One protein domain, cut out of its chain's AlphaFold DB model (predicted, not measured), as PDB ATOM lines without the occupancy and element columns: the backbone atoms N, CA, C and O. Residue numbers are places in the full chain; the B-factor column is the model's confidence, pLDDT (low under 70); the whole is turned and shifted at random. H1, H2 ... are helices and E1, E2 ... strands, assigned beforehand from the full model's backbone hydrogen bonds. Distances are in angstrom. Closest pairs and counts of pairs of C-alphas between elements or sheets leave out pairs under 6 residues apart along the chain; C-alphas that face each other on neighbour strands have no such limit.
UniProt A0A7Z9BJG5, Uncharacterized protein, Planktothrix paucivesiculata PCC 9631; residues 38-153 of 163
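Overview. This is residues 38 to 153 of the 163 residues of an uncharacterized protein of Planktothrix paucivesiculata PCC 9631 (UniProt A0A7Z9BJG5). A closed barrel of eight strands, E1 to E8, winds round in chain order, and one helix, H1, packs along its outside over E3 and E4. The last strand, E9, is not in the ring but pairs onto E4, the long strand that runs past the ring's other strands. The printed part has 116 residues, with eight strands, then the one named helix, then a ninth strand along the chain; the neighbour pairs of the sheet are antiparallel and the class is mostly strand. The whole is compact, with a radius of gyration of the C-alphas of 13.4 A, and spans 39 by 31 by 25 A.

Along the chain. The barrel begins with E1, residues 38 to 41, with C-alpha 38 at (4.960, -16.842, -24.547). E2, residues 50 to 56, is 20.4 A long from first to last C-alpha, and E3, residues 59 to 66, is 22.7 A. E4, residues 74 to 86, is the longest strand at 35.5 A, from C-alpha 74 at (1.533, -37.800, -26.129). Four shorter strands follow: E5, residues 89 to 92; E6, residues 97 to 101; E7, residues 108 to 110; and E8, residues 117 to 121. H1, residues 130 to 141, is 16.8 A long. E9, residues 147 to 153, is 19.4 A long and ends with C-alpha 153 at (-1.895, -31.694, -21.417).

Arrangement. E1 to E8 form a meander, each strand the antiparallel neighbour of the one before. In the hairpin of E2 and E3, N 52 and O 63 are 2.9 A apart, within hydrogen-bond range. E4 has staggered pairing: E3 lies on one side of it, and E5, beside residues 83 to 86, and E9, beside residues 75 to 81, on the other side. Across E3 and E4, N 64 and O 79 are 2.7 A apart; across E4 and E5, N 84 and O 91 are 2.9 A apart; across E4 and E9, N 78 and O 150 are 2.8 A apart. In the hairpin of E6 and E7, N 110 and O 100 are 2.8 A apart. E8 and E1 close the ring, antiparallel at 143 degrees, with N 120 and O 38 2.8 A apart. H1 is on the barrel, outside it, at a height over the sheet of 7.7 A. It lies over E3 and E4 and runs along the strands, at 16 degrees to E3 on the local plane. The closest C-alphas of H1 and E3 are those of Ile 140 and Arg 59, 6.0 A apart. In H1 every O i to N i+4 pair is within hydrogen-bond range.

Size, cuts and confidence. The two C-alphas farthest apart are those of Lys 73 and Gly 87, at 40.4 A. The printed part has no cut, and no link is long. The mean pLDDT of the printed part is 92.5, and no printed residue is under 70.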
ATOM      1  N   VAL A  38       4.836 -15.528 -23.905       96.06
ATOM      2  CA  VAL A  38       4.960 -16.842 -24.547       96.06
ATOM      3  C   VAL A  38       5.856 -16.753 -25.772       96.06
ATOM      4  O   VAL A  38       5.760 -15.817 -26.567       96.06
ATOM      5  N   TYR A  39       6.670 -17.786 -25.943       94.94
ATOM      6  CA  TYR A  39       7.566 -17.990 -27.062       94.94
ATOM      7  C   TYR A  39       7.297 -19.351 -27.699       94.94
ATOM      8  O   TYR A  39       7.169 -20.360 -26.996       94.94
ATOM      9  N   TYR A  40       7.263 -19.397 -29.025       93.06
ATOM     10  CA  TYR A  40       7.108 -20.639 -29.781       93.06
ATOM     11  C   TYR A  40       8.358 -20.933 -30.591       93.06
ATOM     12  O   TYR A  40       9.039 -20.024 -31.058       93.06
ATOM     13  N   ALA A  41       8.658 -22.219 -30.750       89.50
ATOM     14  CA  ALA A  41       9.725 -22.637 -31.636       89.50
ATOM     15  C   ALA A  41       9.321 -22.331 -33.080       89.50
ATOM     16  O   ALA A  41       8.170 -22.557 -33.469       89.50
ATOM     17  N   GLN A  42      10.274 -21.878 -33.888       82.50
ATOM     18  CA  GLN A  42      10.057 -21.834 -35.328       82.50
ATOM     19  C   GLN A  42       9.844 -23.256 -35.888       82.50
ATOM     20  O   GLN A  42      10.568 -24.197 -35.556       82.50
ATOM     21  N   GLY A  43       8.860 -23.401 -36.781       79.44
ATOM     22  CA  GLY A  43       8.569 -24.645 -37.500       79.44
ATOM     23  C   GLY A  43       7.392 -25.466 -36.951       79.44
ATOM     24  O   GLY A  43       7.003 -25.386 -35.789       79.44
ATOM     25  N   THR A  44       6.808 -26.298 -37.818       76.88
ATOM     26  CA  THR A  44       5.565 -27.053 -37.555       76.88
ATOM     27  C   THR A  44       5.766 -28.395 -36.855       76.88
ATOM     28  O   THR A  44       4.793 -29.113 -36.648       76.88
ATOM     29  N   MET A  45       7.004 -28.770 -36.524       82.31
ATOM     30  CA  MET A  45       7.303 -30.011 -35.802       82.31
ATOM     31  C   MET A  45       7.166 -29.832 -34.283       82.31
ATOM     32  O   MET A  45       6.820 -30.777 -33.580       82.31
ATOM     33  N   TYR A  46       7.407 -28.618 -33.775       86.00
ATOM     34  CA  TYR A  46       7.498 -28.315 -32.339       86.00
ATOM     35  C   TYR A  46       6.451 -27.305 -31.863       86.00
ATOM     36  O   TYR A  46       6.568 -26.747 -30.781       86.00
ATOM     37  N   ASN A  47       5.393 -27.106 -32.635       86.62
ATOM     38  CA  ASN A  47       4.198 -26.318 -32.313       86.62
ATOM     39  C   ASN A  47       3.427 -26.821 -31.067       86.62
ATOM     40  O   ASN A  47       2.673 -26.067 -30.443       86.62
ATOM     41  N   ASN A  48       3.662 -28.063 -30.637       91.31
ATOM     42  CA  ASN A  48       3.222 -28.569 -29.330       91.31
ATOM     43  C   ASN A  48       4.125 -28.129 -28.164       91.31
ATOM     44  O   ASN A  48       3.823 -28.409 -27.011       91.31
ATOM     45  N   SER A  49       5.245 -27.467 -28.447       93.81
ATOM     46  CA  SER A  49       6.205 -26.984 -27.456       93.81
ATOM     47  C   SER A  49       6.193 -25.463 -27.398       93.81
ATOM     48  O   SER A  49       5.928 -24.782 -28.389       93.81
ATOM     49  N   ARG A  50       6.484 -24.922 -26.221       94.81
ATOM     50  CA  ARG A  50       6.543 -23.478 -25.978       94.81
ATOM     51  C   ARG A  50       7.439 -23.174 -24.793       94.81
ATOM     52  O   ARG A  50       7.720 -24.060 -23.979       94.81
ATOM     53  N   ARG A  51       7.847 -21.917 -24.686       95.25
ATOM     54  CA  ARG A  51       8.474 -21.351 -23.494       95.25
ATOM     55  C   ARG A  51       7.631 -20.197 -23.002       95.25
ATOM     56  O   ARG A  51       7.085 -19.452 -23.802       95.25
ATOM     57  N   GLU A  52       7.518 -20.045 -21.695       96.62
ATOM     58  CA  GLU A  52       6.856 -18.880 -21.116       96.62
ATOM     59  C   GLU A  52       7.780 -18.248 -20.095       96.62
ATOM     60  O   GLU A  52       8.247 -18.913 -19.171       96.62
ATOM     61  N   ILE A  53       8.053 -16.964 -20.277       96.44
ATOM     62  CA  ILE A  53       8.885 -16.184 -19.376       96.44
ATOM     63  C   ILE A  53       7.975 -15.374 -18.470       96.44
ATOM     64  O   ILE A  53       7.044 -14.712 -18.927       96.44
ATOM     65  N   ALA A  54       8.284 -15.375 -17.180       95.75
ATOM     66  CA  ALA A  54       7.734 -14.412 -16.247       95.75
ATOM     67  C   ALA A  54       8.855 -13.717 -15.485       95.75
ATOM     68  O   ALA A  54       9.924 -14.282 -15.242       95.75
ATOM     69  N   ARG A  55       8.600 -12.467 -15.103       92.88
ATOM     70  CA  ARG A  55       9.586 -11.625 -14.438       92.88
ATOM     71  C   ARG A  55       8.930 -10.760 -13.376       92.88
ATOM     72  O   ARG A  55       7.884 -10.165 -13.619       92.88
ATOM     73  N   GLN A  56       9.608 -10.617 -12.245       92.38
ATOM     74  CA  GLN A  56       9.341  -9.564 -11.269       92.38
ATOM     75  C   GLN A  56      10.677  -9.049 -10.746       92.38
ATOM     76  O   GLN A  56      11.517  -9.821 -10.286       92.38
ATOM     77  N   ASN A  57      10.896  -7.738 -10.828       88.44
ATOM     78  CA  ASN A  57      12.179  -7.113 -10.498       88.44
ATOM     79  C   ASN A  57      13.340  -7.740 -11.306       88.44
ATOM     80  O   ASN A  57      13.350  -7.688 -12.540       88.44
ATOM     81  N   GLN A  58      14.323  -8.328 -10.622       87.75
ATOM     82  CA  GLN A  58      15.467  -9.022 -11.227       87.75
ATOM     83  C   GLN A  58      15.259 -10.540 -11.328       87.75
ATOM     84  O   GLN A  58      16.087 -11.234 -11.910       87.75
ATOM     85  N   ARG A  59      14.159 -11.068 -10.783       93.75
ATOM     86  CA  ARG A  59      13.852 -12.495 -10.828       93.75
ATOM     87  C   ARG A  59      13.213 -12.843 -12.164       93.75
ATOM     88  O   ARG A  59      12.174 -12.280 -12.510       93.75
ATOM     89  N   ILE A  60      13.823 -13.781 -12.880       95.31
ATOM     90  CA  ILE A  60      13.319 -14.332 -14.138       95.31
ATOM     91  C   ILE A  60      13.000 -15.809 -13.909       95.31
ATOM     92  O   ILE A  60      13.789 -16.541 -13.308       95.31
ATOM     93  N   CYS A  61      11.836 -16.231 -14.383       97.25
ATOM     94  CA  CYS A  61      11.390 -17.613 -14.373       97.25
ATOM     95  C   CYS A  61      10.992 -18.027 -15.782       97.25
ATOM     96  O   CYS A  61      10.400 -17.240 -16.520       97.25
ATOM     97  N   ILE A  62      11.301 -19.268 -16.129       97.25
ATOM     98  CA  ILE A  62      10.955 -19.891 -17.400       97.25
ATOM     99  C   ILE A  62      10.119 -21.139 -17.139       97.25
ATOM    100  O   ILE A  62      10.486 -21.996 -16.336       97.25
ATOM    101  N   LYS A  63       8.999 -21.251 -17.845       97.62
ATOM    102  CA  LYS A  63       8.236 -22.484 -18.009       97.62
ATOM    103  C   LYS A  63       8.595 -23.083 -19.361       97.62
ATOM    104  O   LYS A  63       8.314 -22.499 -20.403       97.62
ATOM    105  N   ILE A  64       9.219 -24.244 -19.327       96.56
ATOM    106  CA  ILE A  64       9.603 -25.064 -20.468       96.56
ATOM    107  C   ILE A  64       8.493 -26.086 -20.658       96.56
ATOM    108  O   ILE A  64       8.314 -26.945 -19.799       96.56
ATOM    109  N   VAL A  65       7.737 -25.977 -21.747       95.94
ATOM    110  CA  VAL A  65       6.720 -26.965 -22.111       95.94
ATOM    111  C   VAL A  65       7.183 -27.705 -23.351       95.94
ATOM    112  O   VAL A  65       7.266 -27.133 -24.440       95.94
ATOM    113  N   ASP A  66       7.481 -28.981 -23.174       94.56
ATOM    114  CA  ASP A  66       7.927 -29.883 -24.220       94.56
ATOM    115  C   ASP A  66       6.819 -30.882 -24.538       94.56
ATOM    116  O   ASP A  66       6.643 -31.887 -23.852       94.56
ATOM    117  N   GLY A  67       6.067 -30.594 -25.597       93.31
ATOM    118  CA  GLY A  67       5.090 -31.524 -26.150       93.31
ATOM    119  C   GLY A  67       5.715 -32.556 -27.099       93.31
ATOM    120  O   GLY A  67       6.858 -32.370 -27.555       93.31
ATOM    121  N   PRO A  68       4.963 -33.622 -27.435       92.44
ATOM    122  CA  PRO A  68       5.330 -34.552 -28.501       92.44
ATOM    123  C   PRO A  68       5.492 -33.807 -29.837       92.44
ATOM    124  O   PRO A  68       4.725 -32.872 -30.103       92.44
ATOM    125  N   PRO A  69       6.452 -34.193 -30.698       91.25
ATOM    126  CA  PRO A  69       6.529 -33.665 -32.054       91.25
ATOM    127  C   PRO A  69       5.206 -33.860 -32.800       91.25
ATOM    128  O   PRO A  69       4.575 -34.910 -32.708       91.25
ATOM    129  N   ASN A  70       4.772 -32.857 -33.550       88.88
ATOM    130  CA  ASN A  70       3.578 -32.954 -34.387       88.88
ATOM    131  C   ASN A  70       3.833 -33.925 -35.564       88.88
ATOM    132  O   ASN A  70       4.914 -33.858 -36.156       88.88
ATOM    133  N   PRO A  71       2.879 -34.803 -35.941       91.81
ATOM    134  CA  PRO A  71       1.493 -34.920 -35.463       91.81
ATOM    135  C   PRO A  71       1.252 -36.017 -34.415       91.81
ATOM    136  O   PRO A  71       0.146 -36.554 -34.330       91.81
ATOM    137  N   TYR A  72       2.264 -36.385 -33.634       94.06
ATOM    138  CA  TYR A  72       2.168 -37.512 -32.712       94.06
ATOM    139  C   TYR A  72       1.409 -37.167 -31.428       94.06
ATOM    140  O   TYR A  72       1.531 -36.065 -30.885       94.06
ATOM    141  N   LYS A  73       0.637 -38.137 -30.929       95.38
ATOM    142  CA  LYS A  73      -0.026 -38.051 -29.622       95.38
ATOM    143  C   LYS A  73       0.986 -38.219 -28.485       95.38
ATOM    144  O   LYS A  73       2.025 -38.855 -28.655       95.38
ATOM    145  N   GLY A  74       0.672 -37.687 -27.309       94.81
ATOM    146  CA  GLY A  74       1.533 -37.800 -26.129       94.81
ATOM    147  C   GLY A  74       1.187 -36.788 -25.047       94.81
ATOM    148  O   GLY A  74       0.232 -36.030 -25.187       94.81
ATOM    149  N   VAL A  75       1.968 -36.766 -23.971       94.94
ATOM    150  CA  VAL A  75       1.766 -35.853 -22.836       94.94
ATOM    151  C   VAL A  75       2.855 -34.784 -22.841       94.94
ATOM    152  O   VAL A  75       4.020 -35.078 -23.112       94.94
ATOM    153  N   GLU A  76       2.483 -33.534 -22.574       96.00
ATOM    154  CA  GLU A  76       3.449 -32.452 -22.374       96.00
ATOM    155  C   GLU A  76       4.309 -32.711 -21.125       96.00
ATOM    156  O   GLU A  76       3.788 -32.973 -20.041       96.00
ATOM    157  N   SER A  77       5.625 -32.554 -21.250       96.50
ATOM    158  CA  SER A  77       6.543 -32.463 -20.111       96.50
ATOM    159  C   SER A  77       6.785 -30.997 -19.777       96.50
ATOM    160  O   SER A  77       7.200 -30.220 -20.639       96.50
ATOM    161  N   ILE A  78       6.559 -30.610 -18.524       97.69
ATOM    162  CA  ILE A  78       6.687 -29.227 -18.070       97.69
ATOM    163  C   ILE A  78       7.796 -29.120 -17.032       97.69
ATOM    164  O   ILE A  78       7.810 -29.834 -16.031       97.69
ATOM    165  N   THR A  79       8.710 -28.175 -17.242       98.06
ATOM    166  CA  THR A  79       9.711 -27.761 -16.254       98.06
ATOM    167  C   THR A  79       9.582 -26.269 -15.994       98.06
ATOM    168  O   THR A  79       9.695 -25.468 -16.913       98.06
ATOM    169  N   ILE A  80       9.369 -25.875 -14.743       98.50
ATOM    170  CA  ILE A  80       9.412 -24.475 -14.315       98.50
ATOM    171  C   ILE A  80      10.714 -24.262 -13.561       98.50
ATOM    172  O   ILE A  80      10.980 -24.952 -12.577       98.50
ATOM    173  N   SER A  81      11.512 -23.307 -14.022       98.06
ATOM    174  CA  SER A  81      12.838 -23.022 -13.494       98.06
ATOM    175  C   SER A  81      13.028 -21.536 -13.271       98.06
ATOM    176  O   SER A  81      12.543 -20.720 -14.056       98.06
ATOM    177  N   SER A  82      13.809 -21.168 -12.262       97.56
ATOM    178  CA  SER A  82      14.454 -19.858 -12.272       97.56
ATOM    179  C   SER A  82      15.520 -19.780 -13.366       97.56
ATOM    180  O   SER A  82      16.052 -20.801 -13.821       97.56
ATOM    181  N   VAL A  83      15.790 -18.555 -13.806       96.00
ATOM    182  CA  VAL A  83      16.881 -18.222 -14.718       96.00
ATOM    183  C   VAL A  83      17.882 -17.361 -13.960       96.00
ATOM    184  O   VAL A  83      17.547 -16.267 -13.499       96.00
ATOM    185  N   SER A  84      19.109 -17.857 -13.836       94.44
ATOM    186  CA  SER A  84      20.223 -17.125 -13.239       94.44
ATOM    187  C   SER A  84      20.897 -16.226 -14.267       94.44
ATOM    188  O   SER A  84      21.002 -16.579 -15.440       94.44
ATOM    189  N   VAL A  85      21.407 -15.080 -13.813       91.12
ATOM    190  CA  VAL A  85      22.225 -14.180 -14.635       91.12
ATOM    191  C   VAL A  85      23.664 -14.229 -14.136       91.12
ATOM    192  O   VAL A  85      23.936 -13.859 -12.996       91.12
ATOM    193  N   GLN A  86      24.587 -14.689 -14.978       90.50
ATOM    194  CA  GLN A  86      26.010 -14.813 -14.650       90.50
ATOM    195  C   GLN A  86      26.838 -14.211 -15.785       90.50
ATOM    196  O   GLN A  86      26.686 -14.606 -16.937       90.50
ATOM    197  N   GLY A  87      27.679 -13.217 -15.489       88.12
ATOM    198  CA  GLY A  87      28.510 -12.568 -16.514       88.12
ATOM    199  C   GLY A  87      27.717 -11.956 -17.680       88.12
ATOM    200  O   GLY A  87      28.199 -11.958 -18.806       88.12
ATOM    201  N   GLY A  88      26.486 -11.487 -17.434       86.06
ATOM    202  CA  GLY A  88      25.591 -10.939 -18.466       86.06
ATOM    203  C   GLY A  88      24.839 -11.984 -19.300       86.06
ATOM    204  O   GLY A  88      24.066 -11.609 -20.176       86.06
ATOM    205  N   LYS A  89      25.027 -13.276 -19.021       90.25
ATOM    206  CA  LYS A  89      24.372 -14.392 -19.709       90.25
ATOM    207  C   LYS A  89      23.274 -15.002 -18.848       90.25
ATOM    208  O   LYS A  89      23.353 -14.969 -17.620       90.25
ATOM    209  N   PHE A  90      22.272 -15.578 -19.498       92.94
ATOM    210  CA  PHE A  90      21.111 -16.191 -18.857       92.94
ATOM    211  C   PHE A  90      21.279 -17.704 -18.817       92.94
ATOM    212  O   PHE A  90      21.574 -18.302 -19.843       92.94
ATOM    213  N   TYR A  91      21.051 -18.333 -17.668       94.69
ATOM    214  CA  TYR A  91      21.158 -19.782 -17.504       94.69
ATOM    215  C   TYR A  91      19.889 -20.347 -16.883       94.69
ATOM    216  O   TYR A  91      19.439 -19.869 -15.844       94.69
ATOM    217  N   ILE A  92      19.319 -21.380 -17.499       95.62
ATOM    218  CA  ILE A  92      18.197 -22.126 -16.926       95.62
ATOM    219  C   ILE A  92      18.740 -22.977 -15.778       95.62
ATOM    220  O   ILE A  92      19.448 -23.953 -16.025       95.62
ATOM    221  N   ASP A  93      18.371 -22.671 -14.535       95.75
ATOM    222  CA  ASP A  93      18.912 -23.378 -13.363       95.75
ATOM    223  C   ASP A  93      18.628 -24.890 -13.393       95.75
ATOM    224  O   ASP A  93      19.473 -25.692 -13.006       95.75
ATOM    225  N   ALA A  94      17.472 -25.299 -13.922       93.56
ATOM    226  CA  ALA A  94      17.074 -26.701 -14.038       93.56
ATOM    227  C   ALA A  94      17.976 -27.552 -14.942       93.56
ATOM    228  O   ALA A  94      18.017 -28.772 -14.785       93.56
ATOM    229  N   THR A  95      18.623 -26.937 -15.934       91.38
ATOM    230  CA  THR A  95      19.381 -27.655 -16.973       91.38
ATOM    231  C   THR A  95      20.830 -27.195 -17.085       91.38
ATOM    232  O   THR A  95      21.616 -27.854 -17.761       91.38
ATOM    233  N   GLY A  96      21.186 -26.066 -16.468       92.88
ATOM    234  CA  GLY A  96      22.476 -25.399 -16.628       92.88
ATOM    235  C   GLY A  96      22.704 -24.810 -18.024       92.88
ATOM    236  O   GLY A  96      23.811 -24.370 -18.324       92.88
ATOM    237  N   ARG A  97      21.694 -24.818 -18.902       93.50
ATOM    238  CA  ARG A  97      21.840 -24.367 -20.291       93.50
ATOM    239  C   ARG A  97      21.745 -22.856 -20.389       93.50
ATOM    240  O   ARG A  97      20.872 -22.247 -19.774       93.50
ATOM    241  N   GLU A  98      22.629 -22.280 -21.197       93.50
ATOM    242  CA  GLU A  98      22.594 -20.863 -21.542       93.50
ATOM    243  C   GLU A  98      21.390 -20.576 -22.451       93.50
ATOM    244  O   GLU A  98      21.173 -21.295 -23.425       93.50
ATOM    245  N   LEU A  99      20.623 -19.530 -22.143       93.31
ATOM    246  CA  LEU A  99      19.693 -18.915 -23.082       93.31
ATOM    247  C   LEU A  99      20.460 -17.859 -23.873       93.31
ATOM    248  O   LEU A  99      20.845 -16.818 -23.330       93.31
ATOM    249  N   VAL A 100      20.686 -18.137 -25.152       93.12
ATOM    250  CA  VAL A 100      21.395 -17.230 -26.055       93.12
ATOM    251  C   VAL A 100      20.369 -16.328 -26.715       93.12
ATOM    252  O   VAL A 100      19.487 -16.801 -27.421       93.12
ATOM    253  N   LEU A 101      20.450 -15.027 -26.460       91.81
ATOM    254  CA  LEU A 101      19.542 -14.058 -27.064       91.81
ATOM    255  C   LEU A 101      19.963 -13.799 -28.512       91.81
ATOM    256  O   LEU A 101      21.070 -13.327 -28.764       91.81
ATOM    257  N   GLU A 102      19.062 -14.079 -29.449       92.00
ATOM    258  CA  GLU A 102      19.304 -13.947 -30.893       92.00
ATOM    259  C   GLU A 102      19.126 -12.501 -31.378       92.00
ATOM    260  O   GLU A 102      19.550 -12.129 -32.470       92.00
ATOM    261  N   ASN A 103      18.498 -11.653 -30.561       87.38
ATOM    262  CA  ASN A 103      18.384 -10.225 -30.811       87.38
ATOM    263  C   ASN A 103      18.539  -9.408 -29.520       87.38
ATOM    264  O   ASN A 103      18.435  -9.913 -28.399       87.38
ATOM    265  N   GLN A 104      18.803  -8.110 -29.679       83.94
ATOM    266  CA  GLN A 104      19.041  -7.201 -28.552       83.94
ATOM    267  C   GLN A 104      17.788  -6.985 -27.692       83.94
ATOM    268  O   GLN A 104      17.899  -6.680 -26.507       83.94
ATOM    269  N   GLN A 105      16.602  -7.151 -28.281       84.69
ATOM    270  CA  GLN A 105      15.310  -6.979 -27.618       84.69
ATOM    271  C   GLN A 105      14.893  -8.209 -26.790       84.69
ATOM    272  O   GLN A 105      13.893  -8.137 -26.080       84.69
ATOM    273  N   GLY A 106      15.623  -9.326 -26.899       80.88
ATOM    274  CA  GLY A 106      15.316 -10.607 -26.258       80.88
ATOM    275  C   GLY A 106      14.011 -11.252 -26.725       80.88
ATOM    276  O   GLY A 106      13.532 -12.187 -26.092       80.88
ATOM    277  N   THR A 107      13.433 -10.786 -27.835       89.19
ATOM    278  CA  THR A 107      12.213 -11.363 -28.421       89.19
ATOM    279  C   THR A 107      12.488 -12.651 -29.193       89.19
ATOM    280  O   THR A 107      11.551 -13.280 -29.673       89.19
ATOM    281  N   ALA A 108      13.753 -13.056 -29.304       90.12
ATOM    282  CA  ALA A 108      14.152 -14.359 -29.804       90.12
ATOM    283  C   ALA A 108      15.343 -14.903 -29.003       90.12
ATOM    284  O   ALA A 108      16.272 -14.151 -28.690       90.12
ATOM    285  N   PHE A 109      15.325 -16.197 -28.678       92.38
ATOM    286  CA  PHE A 109      16.435 -16.867 -27.993       92.38
ATOM    287  C   PHE A 109      16.589 -18.344 -28.385       92.38
ATOM    288  O   PHE A 109      15.633 -18.977 -28.832       92.38
ATOM    289  N   SER A 110      17.774 -18.914 -28.171       90.44
ATOM    290  CA  SER A 110      18.092 -20.336 -28.363       90.44
ATOM    291  C   SER A 110      18.783 -20.947 -27.127       90.44
ATOM    292  O   SER A 110      18.869 -20.312 -26.074       90.44
ATOM    293  N   GLY A 111      19.228 -22.208 -27.225       81.44
ATOM    294  CA  GLY A 111      20.018 -22.912 -26.192       81.44
ATOM    295  C   GLY A 111      19.245 -23.944 -25.352       81.44
ATOM    296  O   GLY A 111      19.823 -24.881 -24.792       81.44
ATOM    297  N   ASP A 112      17.916 -23.870 -25.363       73.38
ATOM    298  CA  ASP A 112      17.016 -24.848 -24.746       73.38
ATOM    299  C   ASP A 112      16.566 -25.897 -25.778       73.38
ATOM    300  O   ASP A 112      15.510 -25.729 -26.377       73.38
ATOM    301  N   ILE A 113      17.420 -26.916 -26.009       70.19
ATOM    302  CA  ILE A 113      17.313 -28.146 -26.855       70.19
ATOM    303  C   ILE A 113      16.709 -28.059 -28.275       70.19
ATOM    304  O   ILE A 113      16.963 -28.954 -29.077       70.19
ATOM    305  N   ARG A 114      15.919 -27.044 -28.613       73.81
ATOM    306  CA  ARG A 114      15.035 -26.967 -29.775       73.81
ATOM    307  C   ARG A 114      15.107 -25.549 -30.344       73.81
ATOM    308  O   ARG A 114      14.543 -24.636 -29.761       73.81
ATOM    309  N   GLY A 115      15.780 -25.399 -31.485       84.19
ATOM    310  CA  GLY A 115      15.703 -24.230 -32.373       84.19
ATOM    311  C   GLY A 115      15.784 -22.837 -31.728       84.19
ATOM    312  O   GLY A 115      16.353 -22.645 -30.653       84.19
ATOM    313  N   ILE A 116      15.227 -21.866 -32.454       91.38
ATOM    314  CA  ILE A 116      15.010 -20.491 -31.996       91.38
ATOM    315  C   ILE A 116      13.564 -20.378 -31.502       91.38
ATOM    316  O   ILE A 116      12.630 -20.806 -32.188       91.38
ATOM    317  N   TRP A 117      13.401 -19.794 -30.320       93.38
ATOM    318  CA  TRP A 117      12.128 -19.474 -29.686       93.38
ATOM    319  C   TRP A 117      11.800 -18.009 -29.917       93.38
ATOM    320  O   TRP A 117      12.557 -17.143 -29.490       93.38
ATOM    321  N   GLU A 118      10.666 -17.727 -30.549       94.19
ATOM    322  CA  GLU A 118      10.242 -16.367 -30.872       94.19
ATOM    323  C   GLU A 118       9.059 -15.932 -30.026       94.19
ATOM    324  O   GLU A 118       8.081 -16.663 -29.859       94.19
ATOM    325  N   TYR A 119       9.154 -14.709 -29.520       94.56
ATOM    326  CA  TYR A 119       8.121 -14.049 -28.752       94.56
ATOM    327  C   TYR A 119       6.836 -13.917 -29.569       94.56
ATOM    328  O   TYR A 119       6.843 -13.435 -30.701       94.56
ATOM    329  N   SER A 120       5.718 -14.301 -28.964       93.56
ATOM    330  CA  SER A 120       4.407 -14.287 -29.608       93.56
ATOM    331  C   SER A 120       3.428 -13.347 -28.917       93.56
ATOM    332  O   SER A 120       2.779 -12.540 -29.582       93.56
ATOM    333  N   ASN A 121       3.301 -13.433 -27.594       91.81
ATOM    334  CA  ASN A 121       2.341 -12.643 -26.825       91.81
ATOM    335  C   ASN A 121       2.871 -12.346 -25.409       91.81
ATOM    336  O   ASN A 121       3.816 -12.984 -24.956       91.81
ATOM    337  N   ASN A 122       2.256 -11.382 -24.716       92.38
ATOM    338  CA  ASN A 122       2.640 -10.951 -23.360       92.38
ATOM    339  C   ASN A 122       1.867 -11.661 -22.232       92.38
ATOM    340  O   ASN A 122       2.057 -11.339 -21.059       92.38
ATOM    341  N   SER A 123       0.958 -12.572 -22.572       88.75
ATOM    342  CA  SER A 123       0.130 -13.326 -21.629       88.75
ATOM    343  C   SER A 123       0.651 -14.754 -21.495       88.75
ATOM    344  O   SER A 123       1.527 -15.164 -22.242       88.75
ATOM    345  N   SER A 124       0.111 -15.549 -20.569       88.31
ATOM    346  CA  SER A 124       0.330 -17.000 -20.635       88.31
ATOM    347  C   SER A 124      -0.357 -17.597 -21.878       88.31
ATOM    348  O   SER A 124      -1.302 -17.008 -22.418       88.31
ATOM    349  N   ASP A 125       0.114 -18.757 -22.351       94.06
ATOM    350  CA  ASP A 125      -0.565 -19.514 -23.410       94.06
ATOM    351  C   ASP A 125      -1.938 -19.951 -22.881       94.06
ATOM    352  O   ASP A 125      -2.068 -20.410 -21.749       94.06
ATOM    353  N   ARG A 126      -2.971 -19.859 -23.719       92.31
ATOM    354  CA  ARG A 126      -4.330 -20.336 -23.417       92.31
ATOM    355  C   ARG A 126      -4.405 -21.812 -22.989       92.31
ATOM    356  O   ARG A 126      -5.404 -22.223 -22.413       92.31
ATOM    357  N   ARG A 127      -3.393 -22.620 -23.326       92.44
ATOM    358  CA  ARG A 127      -3.251 -24.036 -22.945       92.44
ATOM    359  C   ARG A 127      -2.637 -24.230 -21.558       92.44
ATOM    360  O   ARG A 127      -2.582 -25.358 -21.075       92.44
ATOM    361  N   SER A 128      -2.137 -23.172 -20.929       93.56
ATOM    362  CA  SER A 128      -1.585 -23.246 -19.580       93.56
ATOM    363  C   SER A 128      -2.665 -23.577 -18.565       93.56
ATOM    364  O   SER A 128      -3.741 -22.986 -18.548       93.56
ATOM    365  N   GLN A 129      -2.369 -24.549 -17.710       95.31
ATOM    366  CA  GLN A 129      -3.254 -24.934 -16.618       95.31
ATOM    367  C   GLN A 129      -2.978 -24.065 -15.387       95.31
ATOM    368  O   GLN A 129      -1.832 -23.706 -15.128       95.31
ATOM    369  N   ALA A 130      -4.004 -23.822 -14.565       95.81
ATOM    370  CA  ALA A 130      -3.906 -22.964 -13.379       95.81
ATOM    371  C   ALA A 130      -2.767 -23.354 -12.416       95.81
ATOM    372  O   ALA A 130      -2.111 -22.488 -11.841       95.81
ATOM    373  N   ILE A 131      -2.480 -24.655 -12.276       97.00
ATOM    374  CA  ILE A 131      -1.358 -25.133 -11.460       97.00
ATOM    375  C   ILE A 131       0.001 -24.660 -11.999       97.00
ATOM    376  O   ILE A 131       0.889 -24.325 -11.220       97.00
ATOM    377  N   GLN A 132       0.167 -24.569 -13.319       97.38
ATOM    378  CA  GLN A 132       1.402 -24.093 -13.942       97.38
ATOM    379  C   GLN A 132       1.617 -22.607 -13.638       97.38
ATOM    380  O   GLN A 132       2.724 -22.203 -13.286       97.38
ATOM    381  N   ASP A 133       0.552 -21.807 -13.715       95.94
ATOM    382  CA  ASP A 133       0.599 -20.370 -13.428       95.94
ATOM    383  C   ASP A 133       0.855 -20.106 -11.943       95.94
ATOM    384  O   ASP A 133       1.671 -19.251 -11.592       95.94
ATOM    385  N   GLN A 134       0.246 -20.906 -11.062       97.88
ATOM    386  CA  GLN A 134       0.554 -20.888  -9.636       97.88
ATOM    387  C   GLN A 134       2.045 -21.164  -9.394       97.88
ATOM    388  O   GLN A 134       2.704 -20.418  -8.667       97.88
ATOM    389  N   LYS A 135       2.609 -22.198 -10.029       98.31
ATOM    390  CA  LYS A 135       4.027 -22.555  -9.873       98.31
ATOM    391  C   LYS A 135       4.979 -21.535 -10.492       98.31
ATOM    392  O   LYS A 135       6.074 -21.348  -9.962       98.31
ATOM    393  N   MET A 136       4.567 -20.832 -11.543       97.81
ATOM    394  CA  MET A 136       5.291 -19.668 -12.055       97.81
ATOM    395  C   MET A 136       5.274 -18.514 -11.049       97.81
ATOM    396  O   MET A 136       6.323 -17.938 -10.766       97.81
ATOM    397  N   ALA A 137       4.127 -18.212 -10.441       97.25
ATOM    398  CA  ALA A 137       4.030 -17.180  -9.410       97.25
ATOM    399  C   ALA A 137       4.864 -17.517  -8.157       97.25
ATOM    400  O   ALA A 137       5.491 -16.627  -7.580       97.25
ATOM    401  N   GLU A 138       4.913 -18.788  -7.753       98.25
ATOM    402  CA  GLU A 138       5.812 -19.277  -6.698       98.25
ATOM    403  C   GLU A 138       7.288 -19.077  -7.085       98.25
ATOM    404  O   GLU A 138       8.057 -18.524  -6.297       98.25
ATOM    405  N   CYS A 139       7.677 -19.430  -8.318       98.31
ATOM    406  CA  CYS A 139       9.045 -19.242  -8.819       98.31
ATOM    407  C   CYS A 139       9.513 -17.784  -8.735       98.31
ATOM    408  O   CYS A 139      10.653 -17.508  -8.339       98.31
ATOM    409  N   ILE A 140       8.633 -16.850  -9.103       97.00
ATOM    410  CA  ILE A 140       8.918 -15.412  -9.112       97.00
ATOM    411  C   ILE A 140       9.116 -14.867  -7.686       97.00
ATOM    412  O   ILE A 140       9.886 -13.931  -7.485       97.00
ATOM    413  N   LYS A 141       8.447 -15.456  -6.688       97.00
ATOM    414  CA  LYS A 141       8.543 -15.051  -5.275       97.00
ATOM    415  C   LYS A 141       9.668 -15.760  -4.509       97.00
ATOM    416  O   LYS A 141      10.006 -15.336  -3.406       97.00
ATOM    417  N   ALA A 142      10.230 -16.836  -5.056       96.44
ATOM    418  CA  ALA A 142      11.297 -17.602  -4.419       96.44
ATOM    419  C   ALA A 142      12.625 -16.821  -4.349       96.44
ATOM    420  O   ALA A 142      13.000 -16.108  -5.277       96.44
ATOM    421  N   GLN A 143      13.360 -17.005  -3.247       91.44
ATOM    422  CA  GLN A 143      14.614 -16.291  -2.955       91.44
ATOM    423  C   GLN A 143      15.883 -17.004  -3.460       91.44
ATOM    424  O   GLN A 143      16.949 -16.398  -3.493       91.44
ATOM    425  N   GLY A 144      15.785 -18.275  -3.858       92.12
ATOM    426  CA  GLY A 144      16.908 -19.092  -4.339       92.12
ATOM    427  C   GLY A 144      16.604 -19.757  -5.676       92.12
ATOM    428  O   GLY A 144      15.632 -19.397  -6.339       92.12
ATOM    429  N   GLN A 145      17.411 -20.736  -6.086       95.88
ATOM    430  CA  GLN A 145      17.080 -21.554  -7.256       95.88
ATOM    431  C   GLN A 145      15.705 -22.206  -7.077       95.88
ATOM    432  O   GLN A 145      15.335 -22.624  -5.979       95.88
ATOM    433  N   TYR A 146      14.935 -22.255  -8.154       98.12
ATOM    434  CA  TYR A 146      13.605 -22.837  -8.169       98.12
ATOM    435  C   TYR A 146      13.503 -23.836  -9.307       98.12
ATOM    436  O   TYR A 146      13.874 -23.530 -10.437       98.12
ATOM    437  N   LEU A 147      12.969 -25.013  -8.999       97.81
ATOM    438  CA  LEU A 147      12.729 -26.082  -9.953       97.81
ATOM    439  C   LEU A 147      11.436 -26.798  -9.586       97.81
ATOM    440  O   LEU A 147      11.273 -27.261  -8.456       97.81
ATOM    441  N   GLN A 148      10.540 -26.927 -10.554       98.31
ATOM    442  CA  GLN A 148       9.378 -27.805 -10.500       98.31
ATOM    443  C   GLN A 148       9.245 -28.554 -11.819       98.31
ATOM    444  O   GLN A 148       9.480 -27.986 -12.885       98.31
ATOM    445  N   LYS A 149       8.843 -29.821 -11.745       97.81
ATOM    446  CA  LYS A 149       8.535 -30.654 -12.908       97.81
ATOM    447  C   LYS A 149       7.125 -31.203 -12.762       97.81
ATOM    448  O   LYS A 149       6.730 -31.563 -11.656       97.81
ATOM    449  N   MET A 150       6.379 -31.242 -13.855       97.88
ATOM    450  CA  MET A 150       5.029 -31.801 -13.897       97.88
ATOM    451  C   MET A 150       4.671 -32.231 -15.316       97.88
ATOM    452  O   MET A 150       5.299 -31.798 -16.281       97.88
ATOM    453  N   GLU A 151       3.648 -33.063 -15.432       97.06
ATOM    454  CA  GLU A 151       3.006 -33.347 -16.712       97.06
ATOM    455  C   GLU A 151       1.967 -32.266 -17.028       97.06
ATOM    456  O   GLU A 151       1.382 -31.658 -16.126       97.06
ATOM    457  N   GLY A 152       1.780 -31.996 -18.316       95.31
ATOM    458  CA  GLY A 152       0.809 -31.037 -18.827       95.31
ATOM    459  C   GLY A 152      -0.367 -31.715 -19.515       95.31
ATOM    460  O   GLY A 152      -0.930 -32.696 -19.030       95.31
ATOM    461  N   LEU A 153      -0.770 -31.166 -20.658       94.25
ATOM    462  CA  LEU A 153      -1.895 -31.694 -21.417       94.25
ATOM    463  C   LEU A 153      -1.534 -33.007 -22.121       94.25
ATOM    464  O   LEU A 153      -0.450 -33.152 -22.686       94.25
TER     465      LEU A 153